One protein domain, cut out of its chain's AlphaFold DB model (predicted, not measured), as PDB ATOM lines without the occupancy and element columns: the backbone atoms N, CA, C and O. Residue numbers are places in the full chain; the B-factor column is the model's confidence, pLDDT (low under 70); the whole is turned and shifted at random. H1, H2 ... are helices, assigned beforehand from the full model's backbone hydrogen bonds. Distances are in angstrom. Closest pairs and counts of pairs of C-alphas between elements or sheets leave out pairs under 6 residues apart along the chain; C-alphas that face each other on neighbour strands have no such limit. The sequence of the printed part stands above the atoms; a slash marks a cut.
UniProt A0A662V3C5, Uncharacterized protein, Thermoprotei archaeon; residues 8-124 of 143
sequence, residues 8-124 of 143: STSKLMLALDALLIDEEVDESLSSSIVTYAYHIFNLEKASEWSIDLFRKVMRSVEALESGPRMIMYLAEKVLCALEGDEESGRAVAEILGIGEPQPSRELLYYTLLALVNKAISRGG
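What this domain is: This is residues 8 to 124 of the 143 residues of an uncharacterized protein of Thermoprotei archaeon (UniProt A0A662V3C5). Four helices, H1, H2, H4 and H6, lie side by side as a bundle, with the longest, H6, touching each of the other three. Two shorter helices slant across this bundle, H3 packing on H6 and H5 packing on H4, and their late residues Ser 60 and Leu 96 come together. The printed part has 117 residues, with six named helices in the order H1 to H6 and no named strand, and its class is all helix. It is compact, with a radius of gyration of the C-alphas of 13.0 A, and rounded, spanning 36 by 28 by 25 A.

How they stand to each other: H1, residues 8 to 21, and H2, residues 27 to 40, are a helical hairpin: they touch at a shallow tilt of 16 degrees, opposite ways, and their closest C-alphas, of Leu 12 and Ile 33, are 6.5 A apart. H6, residues 105 to 124, is the hub, touching four helices. H2 touches H6 at a shallow tilt of 13 degrees, opposite ways, closest at the C-alphas of Ser 30 and Val 116, 6.6 A. H1 touches H6 with residues 16 to 20 alone, and the closest C-alphas, of Leu 20 and Ala 119, are 5.8 A apart. H3, residues 51 to 62, touches H6 at a steep tilt of 45 degrees, the same way, with the C-alphas of Met 58 and Ala 114 closest at 5.5 A. H4, residues 68 to 82, touches H6 at a shallow tilt of 22 degrees, opposite ways, closest at the C-alphas of Val 78 and Leu 108, 5.6 A. H4 also touches H1, where the C-alphas of Thr 9 and Leu 79 are closest at 5.7 A. H4 and H5, residues 86 to 96, form a helical hairpin at a steep tilt of 43 degrees, with the C-alphas of Ala 81 and Gly 89 closest at 4.7 A. H3 and H5 only just touch, with 3 pairs of C-alphas within 8 A. H2 and H4 are only just apart, closest at 8.4 A. Every O i to N i+4 pair is within hydrogen-bond range in H1, H2, H3, H4 and H5; in H6 it is 15 of 16.

Where its parts are: H1 begins at C-alpha 8, (-22.699, 6.689, 16.530), and is 20.3 A long; H2 is 20.1 A, H3 16.3 A, H4 20.9 A and H5 15.4 A. H6 runs 29.1 A from C-alpha 105 at (-31.555, -6.422, 15.335) to C-alpha 124 at (-3.288, -13.273, 16.949).

The domain as a whole: The C-alphas farthest apart, of Glu 24 and Pro 101, are 37.0 A apart. The printed part has no cut and no long link. The mean pLDDT of the printed part is 86.7; residues 22 to 26, 45 to 48 and 123 to 124 are under 70.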
ATOM      1  N   SER A   8     -22.908   7.956  15.824       83.75
ATOM      2  CA  SER A   8     -22.699   6.689  16.530       83.75
ATOM      3  C   SER A   8     -21.993   5.644  15.667       83.75
ATOM      4  O   SER A   8     -20.996   5.071  16.108       83.75
ATOM      5  N   THR A   9     -22.467   5.438  14.434       86.81
ATOM      6  CA  THR A   9     -21.824   4.546  13.461       86.81
ATOM      7  C   THR A   9     -20.406   5.002  13.161       86.81
ATOM      8  O   THR A   9     -19.482   4.197  13.210       86.81
ATOM      9  N   SER A  10     -20.198   6.302  12.947       87.25
ATOM     10  CA  SER A  10     -18.869   6.851  12.653       87.25
ATOM     11  C   SER A  10     -17.863   6.587  13.783       87.25
ATOM     12  O   SER A  10     -16.730   6.186  13.522       87.25
ATOM     13  N   LYS A  11     -18.275   6.748  15.049       88.62
ATOM     14  CA  LYS A  11     -17.430   6.442  16.220       88.62
ATOM     15  C   LYS A  11     -17.091   4.954  16.323       88.62
ATOM     16  O   LYS A  11     -15.942   4.613  16.584       88.62
ATOM     17  N   LEU A  12     -18.074   4.082  16.106       90.75
ATOM     18  CA  LEU A  12     -17.869   2.632  16.129       90.75
ATOM     19  C   LEU A  12     -16.963   2.163  14.985       90.75
ATOM     20  O   LEU A  12     -16.104   1.316  15.205       90.75
ATOM     21  N   MET A  13     -17.094   2.761  13.801       91.94
ATOM     22  CA  MET A  13     -16.217   2.491  12.662       91.94
ATOM     23  C   MET A  13     -14.769   2.897  12.941       91.94
ATOM     24  O   MET A  13     -13.866   2.123  12.650       91.94
ATOM     25  N   LEU A  14     -14.533   4.060  13.557       89.75
ATOM     26  CA  LEU A  14     -13.181   4.470  13.966       89.75
ATOM     27  C   LEU A  14     -12.575   3.520  15.008       89.75
ATOM     28  O   LEU A  14     -11.393   3.204  14.934       89.75
ATOM     29  N   ALA A  15     -13.376   3.051  15.967       89.56
ATOM     30  CA  ALA A  15     -12.915   2.095  16.970       89.56
ATOM     31  C   ALA A  15     -12.591   0.718  16.358       89.56
ATOM     32  O   ALA A  15     -11.612   0.089  16.749       89.56
ATOM     33  N   LEU A  16     -13.380   0.263  15.380       89.00
ATOM     34  CA  LEU A  16     -13.113  -0.967  14.629       89.00
ATOM     35  C   LEU A  16     -11.873  -0.856  13.738       89.00
ATOM     36  O   LEU A  16     -11.112  -1.813  13.648       89.00
ATOM     37  N   ASP A  17     -11.656   0.300  13.106       89.25
ATOM     38  CA  ASP A  17     -10.446   0.565  12.323       89.25
ATOM     39  C   ASP A  17      -9.202   0.509  13.218       89.25
ATOM     40  O   ASP A  17      -8.244  -0.188  12.899       89.25
ATOM     41  N   ALA A  18      -9.259   1.142  14.397       87.50
ATOM     42  CA  ALA A  18      -8.192   1.058  15.391       87.50
ATOM     43  C   ALA A  18      -7.916  -0.394  15.817       87.50
ATOM     44  O   ALA A  18      -6.762  -0.808  15.835       87.50
ATOM     45  N   LEU A  19      -8.964  -1.190  16.063       85.81
ATOM     46  CA  LEU A  19      -8.838  -2.610  16.412       85.81
ATOM     47  C   LEU A  19      -8.192  -3.453  15.296       85.81
ATOM     48  O   LEU A  19      -7.585  -4.479  15.578       85.81
ATOM     49  N   LEU A  20      -8.348  -3.062  14.029       82.75
ATOM     50  CA  LEU A  20      -7.762  -3.767  12.883       82.75
ATOM     51  C   LEU A  20      -6.319  -3.353  12.575       82.75
ATOM     52  O   LEU A  20      -5.639  -4.076  11.844       82.75
ATOM     53  N   ILE A  21      -5.898  -2.183  13.058       80.00
ATOM     54  CA  ILE A  21      -4.551  -1.630  12.873       80.00
ATOM     55  C   ILE A  21      -3.630  -2.032  14.028       80.00
ATOM     56  O   ILE A  21      -2.431  -2.184  13.803       80.00
ATOM     57  N   ASP A  22      -4.166  -2.182  15.240       69.50
ATOM     58  CA  ASP A  22      -3.369  -2.538  16.410       69.50
ATOM     59  C   ASP A  22      -2.913  -4.006  16.348       69.50
ATOM     60  O   ASP A  22      -3.729  -4.927  16.265       69.50
ATOM     61  N   GLU A  23      -1.595  -4.221  16.354       59.72
ATOM     62  CA  GLU A  23      -0.988  -5.558  16.407       59.72
ATOM     63  C   GLU A  23      -1.120  -6.165  17.815       59.72
ATOM     64  O   GLU A  23      -1.125  -7.390  17.967       59.72
ATOM     65  N   GLU A  24      -1.282  -5.326  18.847       62.53
ATOM     66  CA  GLU A  24      -1.617  -5.770  20.195       62.53
ATOM     67  C   GLU A  24      -3.137  -5.739  20.375       62.53
ATOM     68  O   GLU A  24      -3.788  -4.696  20.353       62.53
ATOM     69  N   VAL A  25      -3.732  -6.920  20.552       62.19
ATOM     70  CA  VAL A  25      -5.170  -7.051  20.799       62.19
ATOM     71  C   VAL A  25      -5.519  -6.364  22.119       62.19
ATOM     72  O   VAL A  25      -5.330  -6.928  23.199       62.19
ATOM     73  N   ASP A  26      -6.101  -5.170  22.038       69.25
ATOM     74  CA  ASP A  26      -6.704  -4.523  23.196       69.25
ATOM     75  C   ASP A  26      -8.079  -5.159  23.491       69.25
ATOM     76  O   ASP A  26      -9.129  -4.787  22.947       69.25
ATOM     77  N   GLU A  27      -8.081  -6.158  24.379       72.12
ATOM     78  CA  GLU A  27      -9.301  -6.778  24.920       72.12
ATOM     79  C   GLU A  27     -10.261  -5.733  25.522       72.12
ATOM     80  O   GLU A  27     -11.486  -5.903  25.487       72.12
ATOM     81  N   SER A  28      -9.738  -4.611  26.030       83.12
ATOM     82  CA  SER A  28     -10.557  -3.533  26.579       83.12
ATOM     83  C   SER A  28     -11.270  -2.732  25.485       83.12
ATOM     84  O   SER A  28     -12.443  -2.374  25.656       83.12
ATOM     85  N   LEU A  29     -10.628  -2.526  24.329       84.00
ATOM     86  CA  LEU A  29     -11.223  -1.855  23.172       84.00
ATOM     87  C   LEU A  29     -12.325  -2.711  22.545       84.00
ATOM     88  O   LEU A  29     -13.441  -2.226  22.336       84.00
ATOM     89  N   SER A  30     -12.054  -3.994  22.300       85.62
ATOM     90  CA  SER A  30     -13.051  -4.913  21.736       85.62
ATOM     91  C   SER A  30     -14.293  -5.051  22.625       85.62
ATOM     92  O   SER A  30     -15.420  -4.920  22.139       85.62
ATOM     93  N   SER A  31     -14.109  -5.203  23.941       86.19
ATOM     94  CA  SER A  31     -15.213  -5.207  24.909       86.19
ATOM     95  C   SER A  31     -15.988  -3.881  24.908       86.19
ATOM     96  O   SER A  31     -17.223  -3.870  24.994       86.19
ATOM     97  N   SER A  32     -15.289  -2.750  24.769       87.81
ATOM     98  CA  SER A  32     -15.904  -1.418  24.720       87.81
ATOM     99  C   SER A  32     -16.753  -1.215  23.465       87.81
ATOM    100  O   SER A  32     -17.864  -0.697  23.570       87.81
ATOM    101  N   ILE A  33     -16.290  -1.672  22.296       89.31
ATOM    102  CA  ILE A  33     -17.040  -1.612  21.029       89.31
ATOM    103  C   ILE A  33     -18.367  -2.363  21.162       89.31
ATOM    104  O   ILE A  33     -19.436  -1.819  20.874       89.31
ATOM    105  N   VAL A  34     -18.303  -3.601  21.651       88.50
ATOM    106  CA  VAL A  34     -19.468  -4.479  21.803       88.50
ATOM    107  C   VAL A  34     -20.482  -3.903  22.790       88.50
ATOM    108  O   VAL A  34     -21.684  -3.880  22.508       88.50
ATOM    109  N   THR A  35     -20.000  -3.410  23.931       88.69
ATOM    110  CA  THR A  35     -20.842  -2.817  24.979       88.69
ATOM    111  C   THR A  35     -21.479  -1.515  24.501       88.69
ATOM    112  O   THR A  35     -22.674  -1.289  24.695       88.69
ATOM    113  N   TYR A  36     -20.714  -0.662  23.819       88.75
ATOM    114  CA  TYR A  36     -21.227   0.598  23.289       88.75
ATOM    115  C   TYR A  36     -22.311   0.367  22.229       88.75
ATOM    116  O   TYR A  36     -23.376   0.982  22.300       88.75
ATOM    117  N   ALA A  37     -22.089  -0.568  21.298       87.69
ATOM    118  CA  ALA A  37     -23.085  -0.951  20.300       87.69
ATOM    119  C   ALA A  37     -24.368  -1.508  20.942       87.69
ATOM    120  O   ALA A  37     -25.474  -1.138  20.542       87.69
ATOM    121  N   TYR A  38     -24.230  -2.345  21.977       87.56
ATOM    122  CA  TYR A  38     -25.362  -2.889  22.731       87.56
ATOM    123  C   TYR A  38     -26.286  -1.790  23.270       87.56
ATOM    124  O   TYR A  38     -27.503  -1.824  23.055       87.56
ATOM    125  N   HIS A  39     -25.701  -0.787  23.926       89.25
ATOM    126  CA  HIS A  39     -26.460   0.305  24.526       89.25
ATOM    127  C   HIS A  39     -27.019   1.273  23.484       89.25
ATOM    128  O   HIS A  39     -28.204   1.608  23.538       89.25
ATOM    129  N   ILE A  40     -26.212   1.707  22.513       89.38
ATOM    130  CA  ILE A  40     -26.629   2.771  21.590       89.38
ATOM    131  C   ILE A  40     -27.752   2.333  20.649       89.38
ATOM    132  O   ILE A  40     -28.613   3.136  20.288       89.38
ATOM    133  N   PHE A  41     -27.801   1.042  20.314       84.56
ATOM    134  CA  PHE A  41     -28.846   0.472  19.468       84.56
ATOM    135  C   PHE A  41     -30.014  -0.135  20.253       84.56
ATOM    136  O   PHE A  41     -30.881  -0.765  19.638       84.56
ATOM    137  N   ASN A  42     -30.085   0.103  21.571       84.44
ATOM    138  CA  ASN A  42     -31.147  -0.364  22.470       84.44
ATOM    139  C   ASN A  42     -31.389  -1.884  22.387       84.44
ATOM    140  O   ASN A  42     -32.535  -2.344  22.361       84.44
ATOM    141  N   LEU A  43     -30.314  -2.672  22.315       81.06
ATOM    142  CA  LEU A  43     -30.399  -4.124  22.117       81.06
ATOM    143  C   LEU A  43     -30.855  -4.886  23.367       81.06
ATOM    144  O   LEU A  43     -31.263  -6.036  23.263       81.06
ATOM    145  N   GLU A  44     -30.924  -4.217  24.519       76.94
ATOM    146  CA  GLU A  44     -31.619  -4.699  25.721       76.94
ATOM    147  C   GLU A  44     -33.106  -5.019  25.485       76.94
ATOM    148  O   GLU A  44     -33.701  -5.797  26.226       76.94
ATOM    149  N   LYS A  45     -33.708  -4.437  24.438       67.94
ATOM    150  CA  LYS A  45     -35.107  -4.668  24.050       67.94
ATOM    151  C   LYS A  45     -35.270  -5.786  23.018       67.94
ATOM    152  O   LYS A  45     -36.401  -6.067  22.624       67.94
ATOM    153  N   ALA A  46     -34.179  -6.395  22.543       66.00
ATOM    154  CA  ALA A  46     -34.251  -7.553  21.658       66.00
ATOM    155  C   ALA A  46     -34.786  -8.748  22.462       66.00
ATOM    156  O   ALA A  46     -34.209  -9.139  23.475       66.00
ATOM    157  N   SER A  47     -35.945  -9.265  22.060       55.91
ATOM    158  CA  SER A  47     -36.795 -10.066  22.942       55.91
ATOM    159  C   SER A  47     -36.392 -11.533  23.085       55.91
ATOM    160  O   SER A  47     -36.852 -12.162  24.031       55.91
ATOM    161  N   GLU A  48     -35.549 -12.100  22.216       69.25
ATOM    162  CA  GLU A  48     -35.239 -13.538  22.256       69.25
ATOM    163  C   GLU A  48     -33.821 -13.824  21.754       69.25
ATOM    164  O   GLU A  48     -33.599 -13.938  20.560       69.25
ATOM    165  N   TRP A  49     -32.856 -13.967  22.666       81.25
ATOM    166  CA  TRP A  49     -31.506 -14.407  22.305       81.25
ATOM    167  C   TRP A  49     -31.531 -15.875  21.842       81.25
ATOM    168  O   TRP A  49     -31.756 -16.793  22.632       81.25
ATOM    169  N   SER A  50     -31.287 -16.102  20.556       88.50
ATOM    170  CA  SER A  50     -31.214 -17.387  19.875       88.50
ATOM    171  C   SER A  50     -29.767 -17.846  19.687       88.50
ATOM    172  O   SER A  50     -29.012 -17.352  18.845       88.50
ATOM    173  N   ILE A  51     -29.391 -18.887  20.434       88.81
ATOM    174  CA  ILE A  51     -28.072 -19.528  20.320       88.81
ATOM    175  C   ILE A  51     -27.861 -20.135  18.923       88.81
ATOM    176  O   ILE A  51     -26.742 -20.133  18.406       88.81
ATOM    177  N   ASP A  52     -28.911 -20.662  18.294       91.56
ATOM    178  CA  ASP A  52     -28.790 -21.273  16.968       91.56
ATOM    179  C   ASP A  52     -28.557 -20.222  15.880       91.56
ATOM    180  O   ASP A  52     -27.737 -20.446  14.981       91.56
ATOM    181  N   LEU A  53     -29.196 -19.054  16.003       91.06
ATOM    182  CA  LEU A  53     -28.916 -17.904  15.149       91.06
ATOM    183  C   LEU A  53     -27.483 -17.411  15.364       91.06
ATOM    184  O   LEU A  53     -26.750 -17.260  14.387       91.06
ATOM    185  N   PHE A  54     -27.050 -17.260  16.618       92.00
ATOM    186  CA  PHE A  54     -25.674 -16.884  16.946       92.00
ATOM    187  C   PHE A  54     -24.653 -17.818  16.282       92.00
ATOM    188  O   PHE A  54     -23.780 -17.369  15.541       92.00
ATOM    189  N   ARG A  55     -24.799 -19.139  16.451       92.94
ATOM    190  CA  ARG A  55     -23.907 -20.135  15.826       92.94
ATOM    191  C   ARG A  55     -23.932 -20.076  14.302       92.94
ATOM    192  O   ARG A  55     -22.916 -20.330  13.658       92.94
ATOM    193  N   LYS A  56     -25.095 -19.808  13.704       93.38
ATOM    194  CA  LYS A  56     -25.228 -19.655  12.252       93.38
ATOM    195  C   LYS A  56     -24.448 -18.436  11.764       93.38
ATOM    196  O   LYS A  56     -23.649 -18.588  10.848       93.38
ATOM    197  N   VAL A  57     -24.628 -17.285  12.411       94.94
ATOM    198  CA  VAL A  57     -23.923 -16.039  12.083       94.94
ATOM    199  C   VAL A  57     -22.414 -16.195  12.249       94.94
ATOM    200  O   VAL A  57     -21.680 -15.876  11.318       94.94
ATOM    201  N   MET A  58     -21.955 -16.758  13.373       93.38
ATOM    202  CA  MET A  58     -20.528 -17.004  13.620       93.38
ATOM    203  C   MET A  58     -19.892 -17.818  12.487       93.38
ATOM    204  O   MET A  58     -18.899 -17.385  11.914       93.38
ATOM    205  N   ARG A  59     -20.516 -18.934  12.079       93.38
ATOM    206  CA  ARG A  59     -20.018 -19.758  10.961       93.38
ATOM    207  C   ARG A  59     -20.015 -19.017   9.625       93.38
ATOM    208  O   ARG A  59     -19.066 -19.160   8.860       93.38
ATOM    209  N   SER A  60     -21.063 -18.244   9.331       93.62
ATOM    210  CA  SER A  60     -21.120 -17.446   8.102       93.62
ATOM    211  C   SER A  60     -19.993 -16.412   8.062       93.62
ATOM    212  O   SER A  60     -19.321 -16.292   7.044       93.62
ATOM    213  N   VAL A  61     -19.741 -15.706   9.168       93.75
ATOM    214  CA  VAL A  61     -18.682 -14.687   9.258       93.75
ATOM    215  C   VAL A  61     -17.284 -15.310   9.249       93.75
ATOM    216  O   VAL A  61     -16.381 -14.783   8.596       93.75
ATOM    217  N   GLU A  62     -17.081 -16.450   9.907       90.06
ATOM    218  CA  GLU A  62     -15.827 -17.212   9.838       90.06
ATOM    219  C   GLU A  62     -15.480 -17.608   8.398       90.06
ATOM    220  O   GLU A  62     -14.320 -17.487   8.006       90.06
ATOM    221  N   ALA A  63     -16.476 -17.975   7.589       90.06
ATOM    222  CA  ALA A  63     -16.293 -18.327   6.181       90.06
ATOM    223  C   ALA A  63     -16.020 -17.128   5.249       90.06
ATOM    224  O   ALA A  63     -15.593 -17.336   4.112       90.06
ATOM    225  N   LEU A  64     -16.255 -15.886   5.695       87.94
ATOM    226  CA  LEU A  64     -15.934 -14.692   4.907       87.94
ATOM    227  C   LEU A  64     -14.422 -14.509   4.756       87.94
ATOM    228  O   LEU A  64     -13.639 -14.877   5.635       87.94
ATOM    229  N   GLU A  65     -14.023 -13.854   3.668       82.12
ATOM    230  CA  GLU A  65     -12.645 -13.421   3.458       82.12
ATOM    231  C   GLU A  65     -12.151 -12.589   4.655       82.12
ATOM    232  O   GLU A  65     -12.783 -11.611   5.057       82.12
ATOM    233  N   SER A  66     -10.998 -12.958   5.216       73.44
ATOM    234  CA  SER A  66     -10.387 -12.286   6.373       73.44
ATOM    235  C   SER A  66      -9.670 -10.976   6.014       73.44
ATOM    236  O   SER A  66      -8.733 -10.569   6.694       73.44
ATOM    237  N   GLY A  67     -10.067 -10.297   4.937       82.94
ATOM    238  CA  GLY A  67      -9.491  -9.006   4.568       82.94
ATOM    239  C   GLY A  67     -10.031  -7.883   5.468       82.94
ATOM    240  O   GLY A  67     -11.250  -7.806   5.646       82.94
ATOM    241  N   PRO A  68      -9.194  -6.949   5.968       86.19
ATOM    242  CA  PRO A  68      -9.661  -5.834   6.803       86.19
ATOM    243  C   PRO A  68     -10.723  -4.986   6.087       86.19
ATOM    244  O   PRO A  68     -11.679  -4.528   6.701       86.19
ATOM    245  N   ARG A  69     -10.629  -4.870   4.756       89.56
ATOM    246  CA  ARG A  69     -11.643  -4.197   3.929       89.56
ATOM    247  C   ARG A  69     -13.013  -4.867   3.994       89.56
ATOM    248  O   ARG A  69     -14.012  -4.161   4.044       89.56
ATOM    249  N   MET A  70     -13.064  -6.198   3.982       91.38
ATOM    250  CA  MET A  70     -14.326  -6.937   4.052       91.38
ATOM    251  C   MET A  70     -14.952  -6.806   5.441       91.38
ATOM    252  O   MET A  70     -16.150  -6.558   5.551       91.38
ATOM    253  N   ILE A  71     -14.128  -6.901   6.492       91.44
ATOM    254  CA  ILE A  71     -14.569  -6.708   7.879       91.44
ATOM    255  C   ILE A  71     -15.166  -5.308   8.054       91.44
ATOM    256  O   ILE A  71     -16.291  -5.185   8.531       91.44
ATOM    257  N   MET A  72     -14.457  -4.271   7.601       93.12
ATOM    258  CA  MET A  72     -14.922  -2.886   7.690       93.12
ATOM    259  C   MET A  72     -16.183  -2.636   6.871       93.12
ATOM    260  O   MET A  72     -17.122  -2.024   7.369       93.12
ATOM    261  N   TYR A  73     -16.239  -3.145   5.641       93.62
ATOM    262  CA  TYR A  73     -17.419  -3.007   4.794       93.62
ATOM    263  C   TYR A  73     -18.659  -3.641   5.435       93.62
ATOM    264  O   TYR A  73     -19.715  -3.011   5.509       93.62
ATOM    265  N   LEU A  74     -18.543  -4.875   5.932       94.88
ATOM    266  CA  LEU A  74     -19.680  -5.545   6.551       94.88
ATOM    267  C   LEU A  74     -20.059  -4.895   7.889       94.88
ATOM    268  O   LEU A  74     -21.246  -4.769   8.178       94.88
ATOM    269  N   ALA A  75     -19.082  -4.431   8.674       95.06
ATOM    270  CA  ALA A  75     -19.341  -3.705   9.914       95.06
ATOM    271  C   ALA A  75     -20.108  -2.403   9.666       95.06
ATOM    272  O   ALA A  75     -21.094  -2.142  10.354       95.06
ATOM    273  N   GLU A  76     -19.725  -1.630   8.647       94.69
ATOM    274  CA  GLU A  76     -20.454  -0.429   8.237       94.69
ATOM    275  C   GLU A  76     -21.915  -0.770   7.937       94.69
ATOM    276  O   GLU A  76     -22.828  -0.184   8.518       94.69
ATOM    277  N   LYS A  77     -22.150  -1.787   7.099       95.50
ATOM    278  CA  LYS A  77     -23.507  -2.219   6.743       95.50
ATOM    279  C   LYS A  77     -24.321  -2.662   7.952       95.50
ATOM    280  O   LYS A  77     -25.489  -2.294   8.060       95.50
ATOM    281  N   VAL A  78     -23.715  -3.391   8.882       95.50
ATOM    282  CA  VAL A  78     -24.372  -3.788  10.133       95.50
ATOM    283  C   VAL A  78     -24.780  -2.571  10.963       95.50
ATOM    284  O   VAL A  78     -25.917  -2.502  11.428       95.50
ATOM    285  N   LEU A  79     -23.881  -1.604  11.139       94.44
ATOM    286  CA  LEU A  79     -24.137  -0.421  11.960       94.44
ATOM    287  C   LEU A  79     -25.217   0.473  11.346       94.44
ATOM    288  O   LEU A  79     -26.160   0.849  12.041       94.44
ATOM    289  N   CYS A  80     -25.152   0.732  10.040       92.69
ATOM    290  CA  CYS A  80     -26.185   1.511   9.356       92.69
ATOM    291  C   CYS A  80     -27.540   0.770   9.387       92.69
ATOM    292  O   CYS A  80     -28.585   1.391   9.591       92.69
ATOM    293  N   ALA A  81     -27.549  -0.566   9.293       93.25
ATOM    294  CA  ALA A  81     -28.769  -1.361   9.456       93.25
ATOM    295  C   ALA A  81     -29.360  -1.265  10.875       93.25
ATOM    296  O   ALA A  81     -30.578  -1.176  11.035       93.25
ATOM    297  N   LEU A  82     -28.521  -1.216  11.917       91.56
ATOM    298  CA  LEU A  82     -28.960  -1.008  13.304       91.56
ATOM    299  C   LEU A  82     -29.553   0.397  13.544       91.56
ATOM    300  O   LEU A  82     -30.413   0.557  14.422       91.56
ATOM    301  N   GLU A  83     -29.149   1.386  12.740       90.88
ATOM    302  CA  GLU A  83     -29.752   2.731  12.672       90.88
ATOM    303  C   GLU A  83     -31.075   2.768  11.885       90.88
ATOM    304  O   GLU A  83     -31.795   3.765  11.952       90.88
ATOM    305  N   GLY A  84     -31.440   1.677  11.207       89.25
ATOM    306  CA  GLY A  84     -32.693   1.543  10.460       89.25
ATOM    307  C   GLY A  84     -32.544   1.581   8.937       89.25
ATOM    308  O   GLY A  84     -33.557   1.662   8.248       89.25
ATOM    309  N   ASP A  85     -31.324   1.516   8.393       91.75
ATOM    310  CA  ASP A  85     -31.120   1.377   6.947       91.75
ATOM    311  C   ASP A  85     -31.412  -0.059   6.469       91.75
ATOM    312  O   ASP A  85     -30.574  -0.965   6.538       91.75
ATOM    313  N   GLU A  86     -32.618  -0.261   5.942       92.25
ATOM    314  CA  GLU A  86     -33.080  -1.548   5.414       92.25
ATOM    315  C   GLU A  86     -32.275  -2.052   4.202       92.25
ATOM    316  O   GLU A  86     -32.227  -3.259   3.948       92.25
ATOM    317  N   GLU A  87     -31.661  -1.165   3.412       93.19
ATOM    318  CA  GLU A  87     -30.814  -1.578   2.287       93.19
ATOM    319  C   GLU A  87     -29.520  -2.205   2.797       93.19
ATOM    320  O   GLU A  87     -29.130  -3.286   2.350       93.19
ATOM    321  N   SER A  88     -28.906  -1.580   3.800       94.25
ATOM    322  CA  SER A  88     -27.731  -2.145   4.451       94.25
ATOM    323  C   SER A  88     -28.048  -3.458   5.171       94.25
ATOM    324  O   SER A  88     -27.271  -4.403   5.061       94.25
ATOM    325  N   GLY A  89     -29.219  -3.579   5.806       94.12
ATOM    326  CA  GLY A  89     -29.666  -4.845   6.402       94.12
ATOM    327  C   GLY A  89     -29.805  -5.971   5.370       94.12
ATOM    328  O   GLY A  89     -29.295  -7.072   5.574       94.12
ATOM    329  N   ARG A  90     -30.423  -5.684   4.219       94.12
ATOM    330  CA  ARG A  90     -30.520  -6.640   3.103       94.12
ATOM    331  C   ARG A  90     -29.154  -7.108   2.618       94.12
ATOM    332  O   ARG A  90     -28.957  -8.309   2.454       94.12
ATOM    333  N   ALA A  91     -28.215  -6.179   2.450       94.19
ATOM    334  CA  ALA A  91     -26.855  -6.506   2.038       94.19
ATOM    335  C   ALA A  91     -26.159  -7.436   3.048       94.19
ATOM    336  O   ALA A  91     -25.535  -8.413   2.643       94.19
ATOM    337  N   VAL A  92     -26.309  -7.193   4.359       95.00
ATOM    338  CA  VAL A  92     -25.755  -8.077   5.404       95.00
ATOM    339  C   VAL A  92     -26.308  -9.497   5.272       95.00
ATOM    340  O   VAL A  92     -25.540 -10.458   5.254       95.00
ATOM    341  N   ALA A  93     -27.629  -9.645   5.155       93.38
ATOM    342  CA  ALA A  93     -28.262 -10.956   5.048       93.38
ATOM    343  C   ALA A  93     -27.836 -11.718   3.781       93.38
ATOM    344  O   ALA A  93     -27.558 -12.920   3.849       93.38
ATOM    345  N   GLU A  94     -27.731 -11.013   2.650       93.69
ATOM    346  CA  GLU A  94     -27.264 -11.564   1.375       93.69
ATOM    347  C   GLU A  94     -25.815 -12.056   1.469       93.69
ATOM    348  O   GLU A  94     -25.536 -13.206   1.133       93.69
ATOM    349  N   ILE A  95     -24.912 -11.228   2.006       93.62
ATOM    350  CA  ILE A  95     -23.491 -11.568   2.181       93.62
ATOM    351  C   ILE A  95     -23.322 -12.788   3.091       93.62
ATOM    352  O   ILE A  95     -22.511 -13.667   2.808       93.62
ATOM    353  N   LEU A  96     -24.093 -12.865   4.177       92.62
ATOM    354  CA  LEU A  96     -24.020 -13.982   5.122       92.62
ATOM    355  C   LEU A  96     -24.752 -15.244   4.642       92.62
ATOM    356  O   LEU A  96     -24.658 -16.286   5.304       92.62
ATOM    357  N   GLY A  97     -25.510 -15.162   3.543       91.75
ATOM    358  CA  GLY A  97     -26.365 -16.249   3.060       91.75
ATOM    359  C   GLY A  97     -27.450 -16.649   4.065       91.75
ATOM    360  O   GLY A  97     -27.904 -17.798   4.089       91.75
ATOM    361  N   ILE A  98     -27.852 -15.731   4.945       84.31
ATOM    362  CA  ILE A  98     -28.904 -15.970   5.928       84.31
ATOM    363  C   ILE A  98     -30.198 -15.515   5.262       84.31
ATOM    364  O   ILE A  98     -30.363 -14.335   4.997       84.31
ATOM    365  N   GLY A  99     -31.088 -16.460   4.937       81.12
ATOM    366  CA  GLY A  99     -32.336 -16.241   4.184       81.12
ATOM    367  C   GLY A  99     -33.402 -15.366   4.865       81.12
ATOM    368  O   GLY A  99     -34.591 -15.636   4.726       81.12
ATOM    369  N   GLU A 100     -32.987 -14.348   5.609       78.62
ATOM    370  CA  GLU A 100     -33.807 -13.320   6.230       78.62
ATOM    371  C   GLU A 100     -33.646 -12.019   5.430       78.62
ATOM    372  O   GLU A 100     -32.686 -11.285   5.644       78.62
ATOM    373  N   PRO A 101     -34.561 -11.697   4.497       75.38
ATOM    374  CA  PRO A 101     -34.437 -10.493   3.672       75.38
ATOM    375  C   PRO A 101     -34.500  -9.197   4.491       75.38
ATOM    376  O   PRO A 101     -34.086  -8.151   4.012       75.38
ATOM    377  N   GLN A 102     -35.013  -9.243   5.719       85.69
ATOM    378  CA  GLN A 102     -34.893  -8.160   6.686       85.69
ATOM    379  C   GLN A 102     -34.306  -8.752   7.968       85.69
ATOM    380  O   GLN A 102     -35.046  -9.399   8.711       85.69
ATOM    381  N   PRO A 103     -32.991  -8.600   8.207       90.62
ATOM    382  CA  PRO A 103     -32.371  -9.186   9.382       90.62
ATOM    383  C   PRO A 103     -32.913  -8.543  10.657       90.62
ATOM    384  O   PRO A 103     -33.109  -7.327  10.736       90.62
ATOM    385  N   SER A 104     -33.111  -9.361  11.687       90.94
ATOM    386  CA  SER A 104     -33.445  -8.861  13.016       90.94
ATOM    387  C   SER A 104     -32.288  -8.039  13.610       90.94
ATOM    388  O   SER A 104     -31.118  -8.211  13.256       90.94
ATOM    389  N   ARG A 105     -32.592  -7.164  14.581       90.06
ATOM    390  CA  ARG A 105     -31.555  -6.422  15.335       90.06
ATOM    391  C   ARG A 105     -30.559  -7.367  16.017       90.06
ATOM    392  O   ARG A 105     -29.389  -7.031  16.162       90.06
ATOM    393  N   GLU A 106     -31.028  -8.544  16.411       90.38
ATOM    394  CA  GLU A 106     -30.227  -9.597  17.024       90.38
ATOM    395  C   GLU A 106     -29.225 -10.204  16.030       90.38
ATOM    396  O   GLU A 106     -28.039 -10.293  16.341       90.38
ATOM    397  N   LEU A 107     -29.666 -10.538  14.809       92.56
ATOM    398  CA  LEU A 107     -28.790 -11.022  13.735       92.56
ATOM    399  C   LEU A 107     -27.683 -10.006  13.442       92.56
ATOM    400  O   LEU A 107     -26.503 -10.363  13.380       92.56
ATOM    401  N   LEU A 108     -28.055  -8.732  13.305       94.12
ATOM    402  CA  LEU A 108     -27.109  -7.640  13.076       94.12
ATOM    403  C   LEU A 108     -26.093  -7.536  14.221       94.12
ATOM    404  O   LEU A 108     -24.891  -7.448  13.976       94.12
ATOM    405  N   TYR A 109     -26.543  -7.631  15.470       93.19
ATOM    406  CA  TYR A 109     -25.646  -7.592  16.621       93.19
ATOM    407  C   TYR A 109     -24.701  -8.796  16.699       93.19
ATOM    408  O   TYR A 109     -23.505  -8.621  16.926       93.19
ATOM    409  N   TYR A 110     -25.190 -10.013  16.448       94.00
ATOM    410  CA  TYR A 110     -24.324 -11.189  16.342       94.00
ATOM    411  C   TYR A 110     -23.305 -11.057  15.220       94.00
ATOM    412  O   TYR A 110     -22.180 -11.528  15.359       94.00
ATOM    413  N   THR A 111     -23.677 -10.392  14.128       95.19
ATOM    414  CA  THR A 111     -22.752 -10.143  13.023       95.19
ATOM    415  C   THR A 111     -21.645  -9.199  13.473       95.19
ATOM    416  O   THR A 111     -20.477  -9.483  13.232       95.19
ATOM    417  N   LEU A 112     -21.983  -8.131  14.202       95.06
ATOM    418  CA  LEU A 112     -20.988  -7.228  14.783       95.06
ATOM    419  C   LEU A 112     -20.042  -7.959  15.748       95.06
ATOM    420  O   LEU A 112     -18.829  -7.811  15.637       95.06
ATOM    421  N   LEU A 113     -20.584  -8.780  16.655       93.25
ATOM    422  CA  LEU A 113     -19.794  -9.610  17.573       93.25
ATOM    423  C   LEU A 113     -18.822 -10.525  16.823       93.25
ATOM    424  O   LEU A 113     -17.638 -10.592  17.151       93.25
ATOM    425  N   ALA A 114     -19.316 -11.210  15.793       94.00
ATOM    426  CA  ALA A 114     -18.511 -12.105  14.979       94.00
ATOM    427  C   ALA A 114     -17.398 -11.355  14.231       94.00
ATOM    428  O   ALA A 114     -16.277 -11.852  14.143       94.00
ATOM    429  N   LEU A 115     -17.677 -10.148  13.729       93.62
ATOM    430  CA  LEU A 115     -16.693  -9.301  13.053       93.62
ATOM    431  C   LEU A 115     -15.603  -8.799  13.998       93.62
ATOM    432  O   LEU A 115     -14.431  -8.853  13.635       93.62
ATOM    433  N   VAL A 116     -15.970  -8.371  15.208       91.50
ATOM    434  CA  VAL A 116     -15.007  -7.989  16.255       91.50
ATOM    435  C   VAL A 116     -14.107  -9.177  16.600       91.50
ATOM    436  O   VAL A 116     -12.886  -9.046  16.580       91.50
ATOM    437  N   ASN A 117     -14.680 -10.364  16.813       89.75
ATOM    438  CA  ASN A 117     -13.901 -11.579  17.075       89.75
ATOM    439  C   ASN A 117     -12.972 -11.945  15.908       89.75
ATOM    440  O   ASN A 117     -11.829 -12.357  16.126       89.75
ATOM    441  N   LYS A 118     -13.437 -11.783  14.664       88.38
ATOM    442  CA  LYS A 118     -12.627 -12.035  13.467       88.38
ATOM    443  C   LYS A 118     -11.483 -11.024  13.333       88.38
ATOM    444  O   LYS A 118     -10.383 -11.418  12.954       88.38
ATOM    445  N   ALA A 119     -11.713  -9.753  13.675       87.00
ATOM    446  CA  ALA A 119     -10.682  -8.714  13.708       87.00
ATOM    447  C   ALA A 119      -9.580  -9.046  14.726       87.00
ATOM    448  O   ALA A 119      -8.406  -9.052  14.369       87.00
ATOM    449  N   ILE A 120      -9.969  -9.433  15.943       84.94
ATOM    450  CA  ILE A 120      -9.047  -9.860  17.009       84.94
ATOM    451  C   ILE A 120      -8.223 -11.080  16.586       84.94
ATOM    452  O   ILE A 120      -7.008 -11.116  16.765       84.94
ATOM    453  N   SER A 121      -8.879 -12.087  16.004       82.44
ATOM    454  CA  SER A 121      -8.220 -13.349  15.638       82.44
ATOM    455  C   SER A 121      -7.125 -13.148  14.586       82.44
ATOM    456  O   SER A 121      -6.122 -13.854  14.621       82.44
ATOM    457  N   ARG A 122      -7.264 -12.147  13.700       74.62
ATOM    458  CA  ARG A 122      -6.195 -11.771  12.759       74.62
ATOM    459  C   ARG A 122      -4.941 -11.262  13.460       74.62
ATOM    460  O   ARG A 122      -3.854 -11.677  13.075       74.62
ATOM    461  N   GLY A 123      -5.091 -10.395  14.463       59.97
ATOM    462  CA  GLY A 123      -3.956  -9.889  15.242       59.97
ATOM    463  C   GLY A 123      -3.192 -11.021  15.938       59.97
ATOM    464  O   GLY A 123      -1.970 -10.999  16.015       59.97
ATOM    465  N   GLY A 124      -3.899 -12.079  16.356       54.75
ATOM    466  CA  GLY A 124      -3.288 -13.273  16.949       54.75
ATOM    467  C   GLY A 124      -2.611 -14.234  15.957       54.75
ATOM    468  O   GLY A 124      -1.649 -14.908  16.329       54.75
TER     469      GLY A 124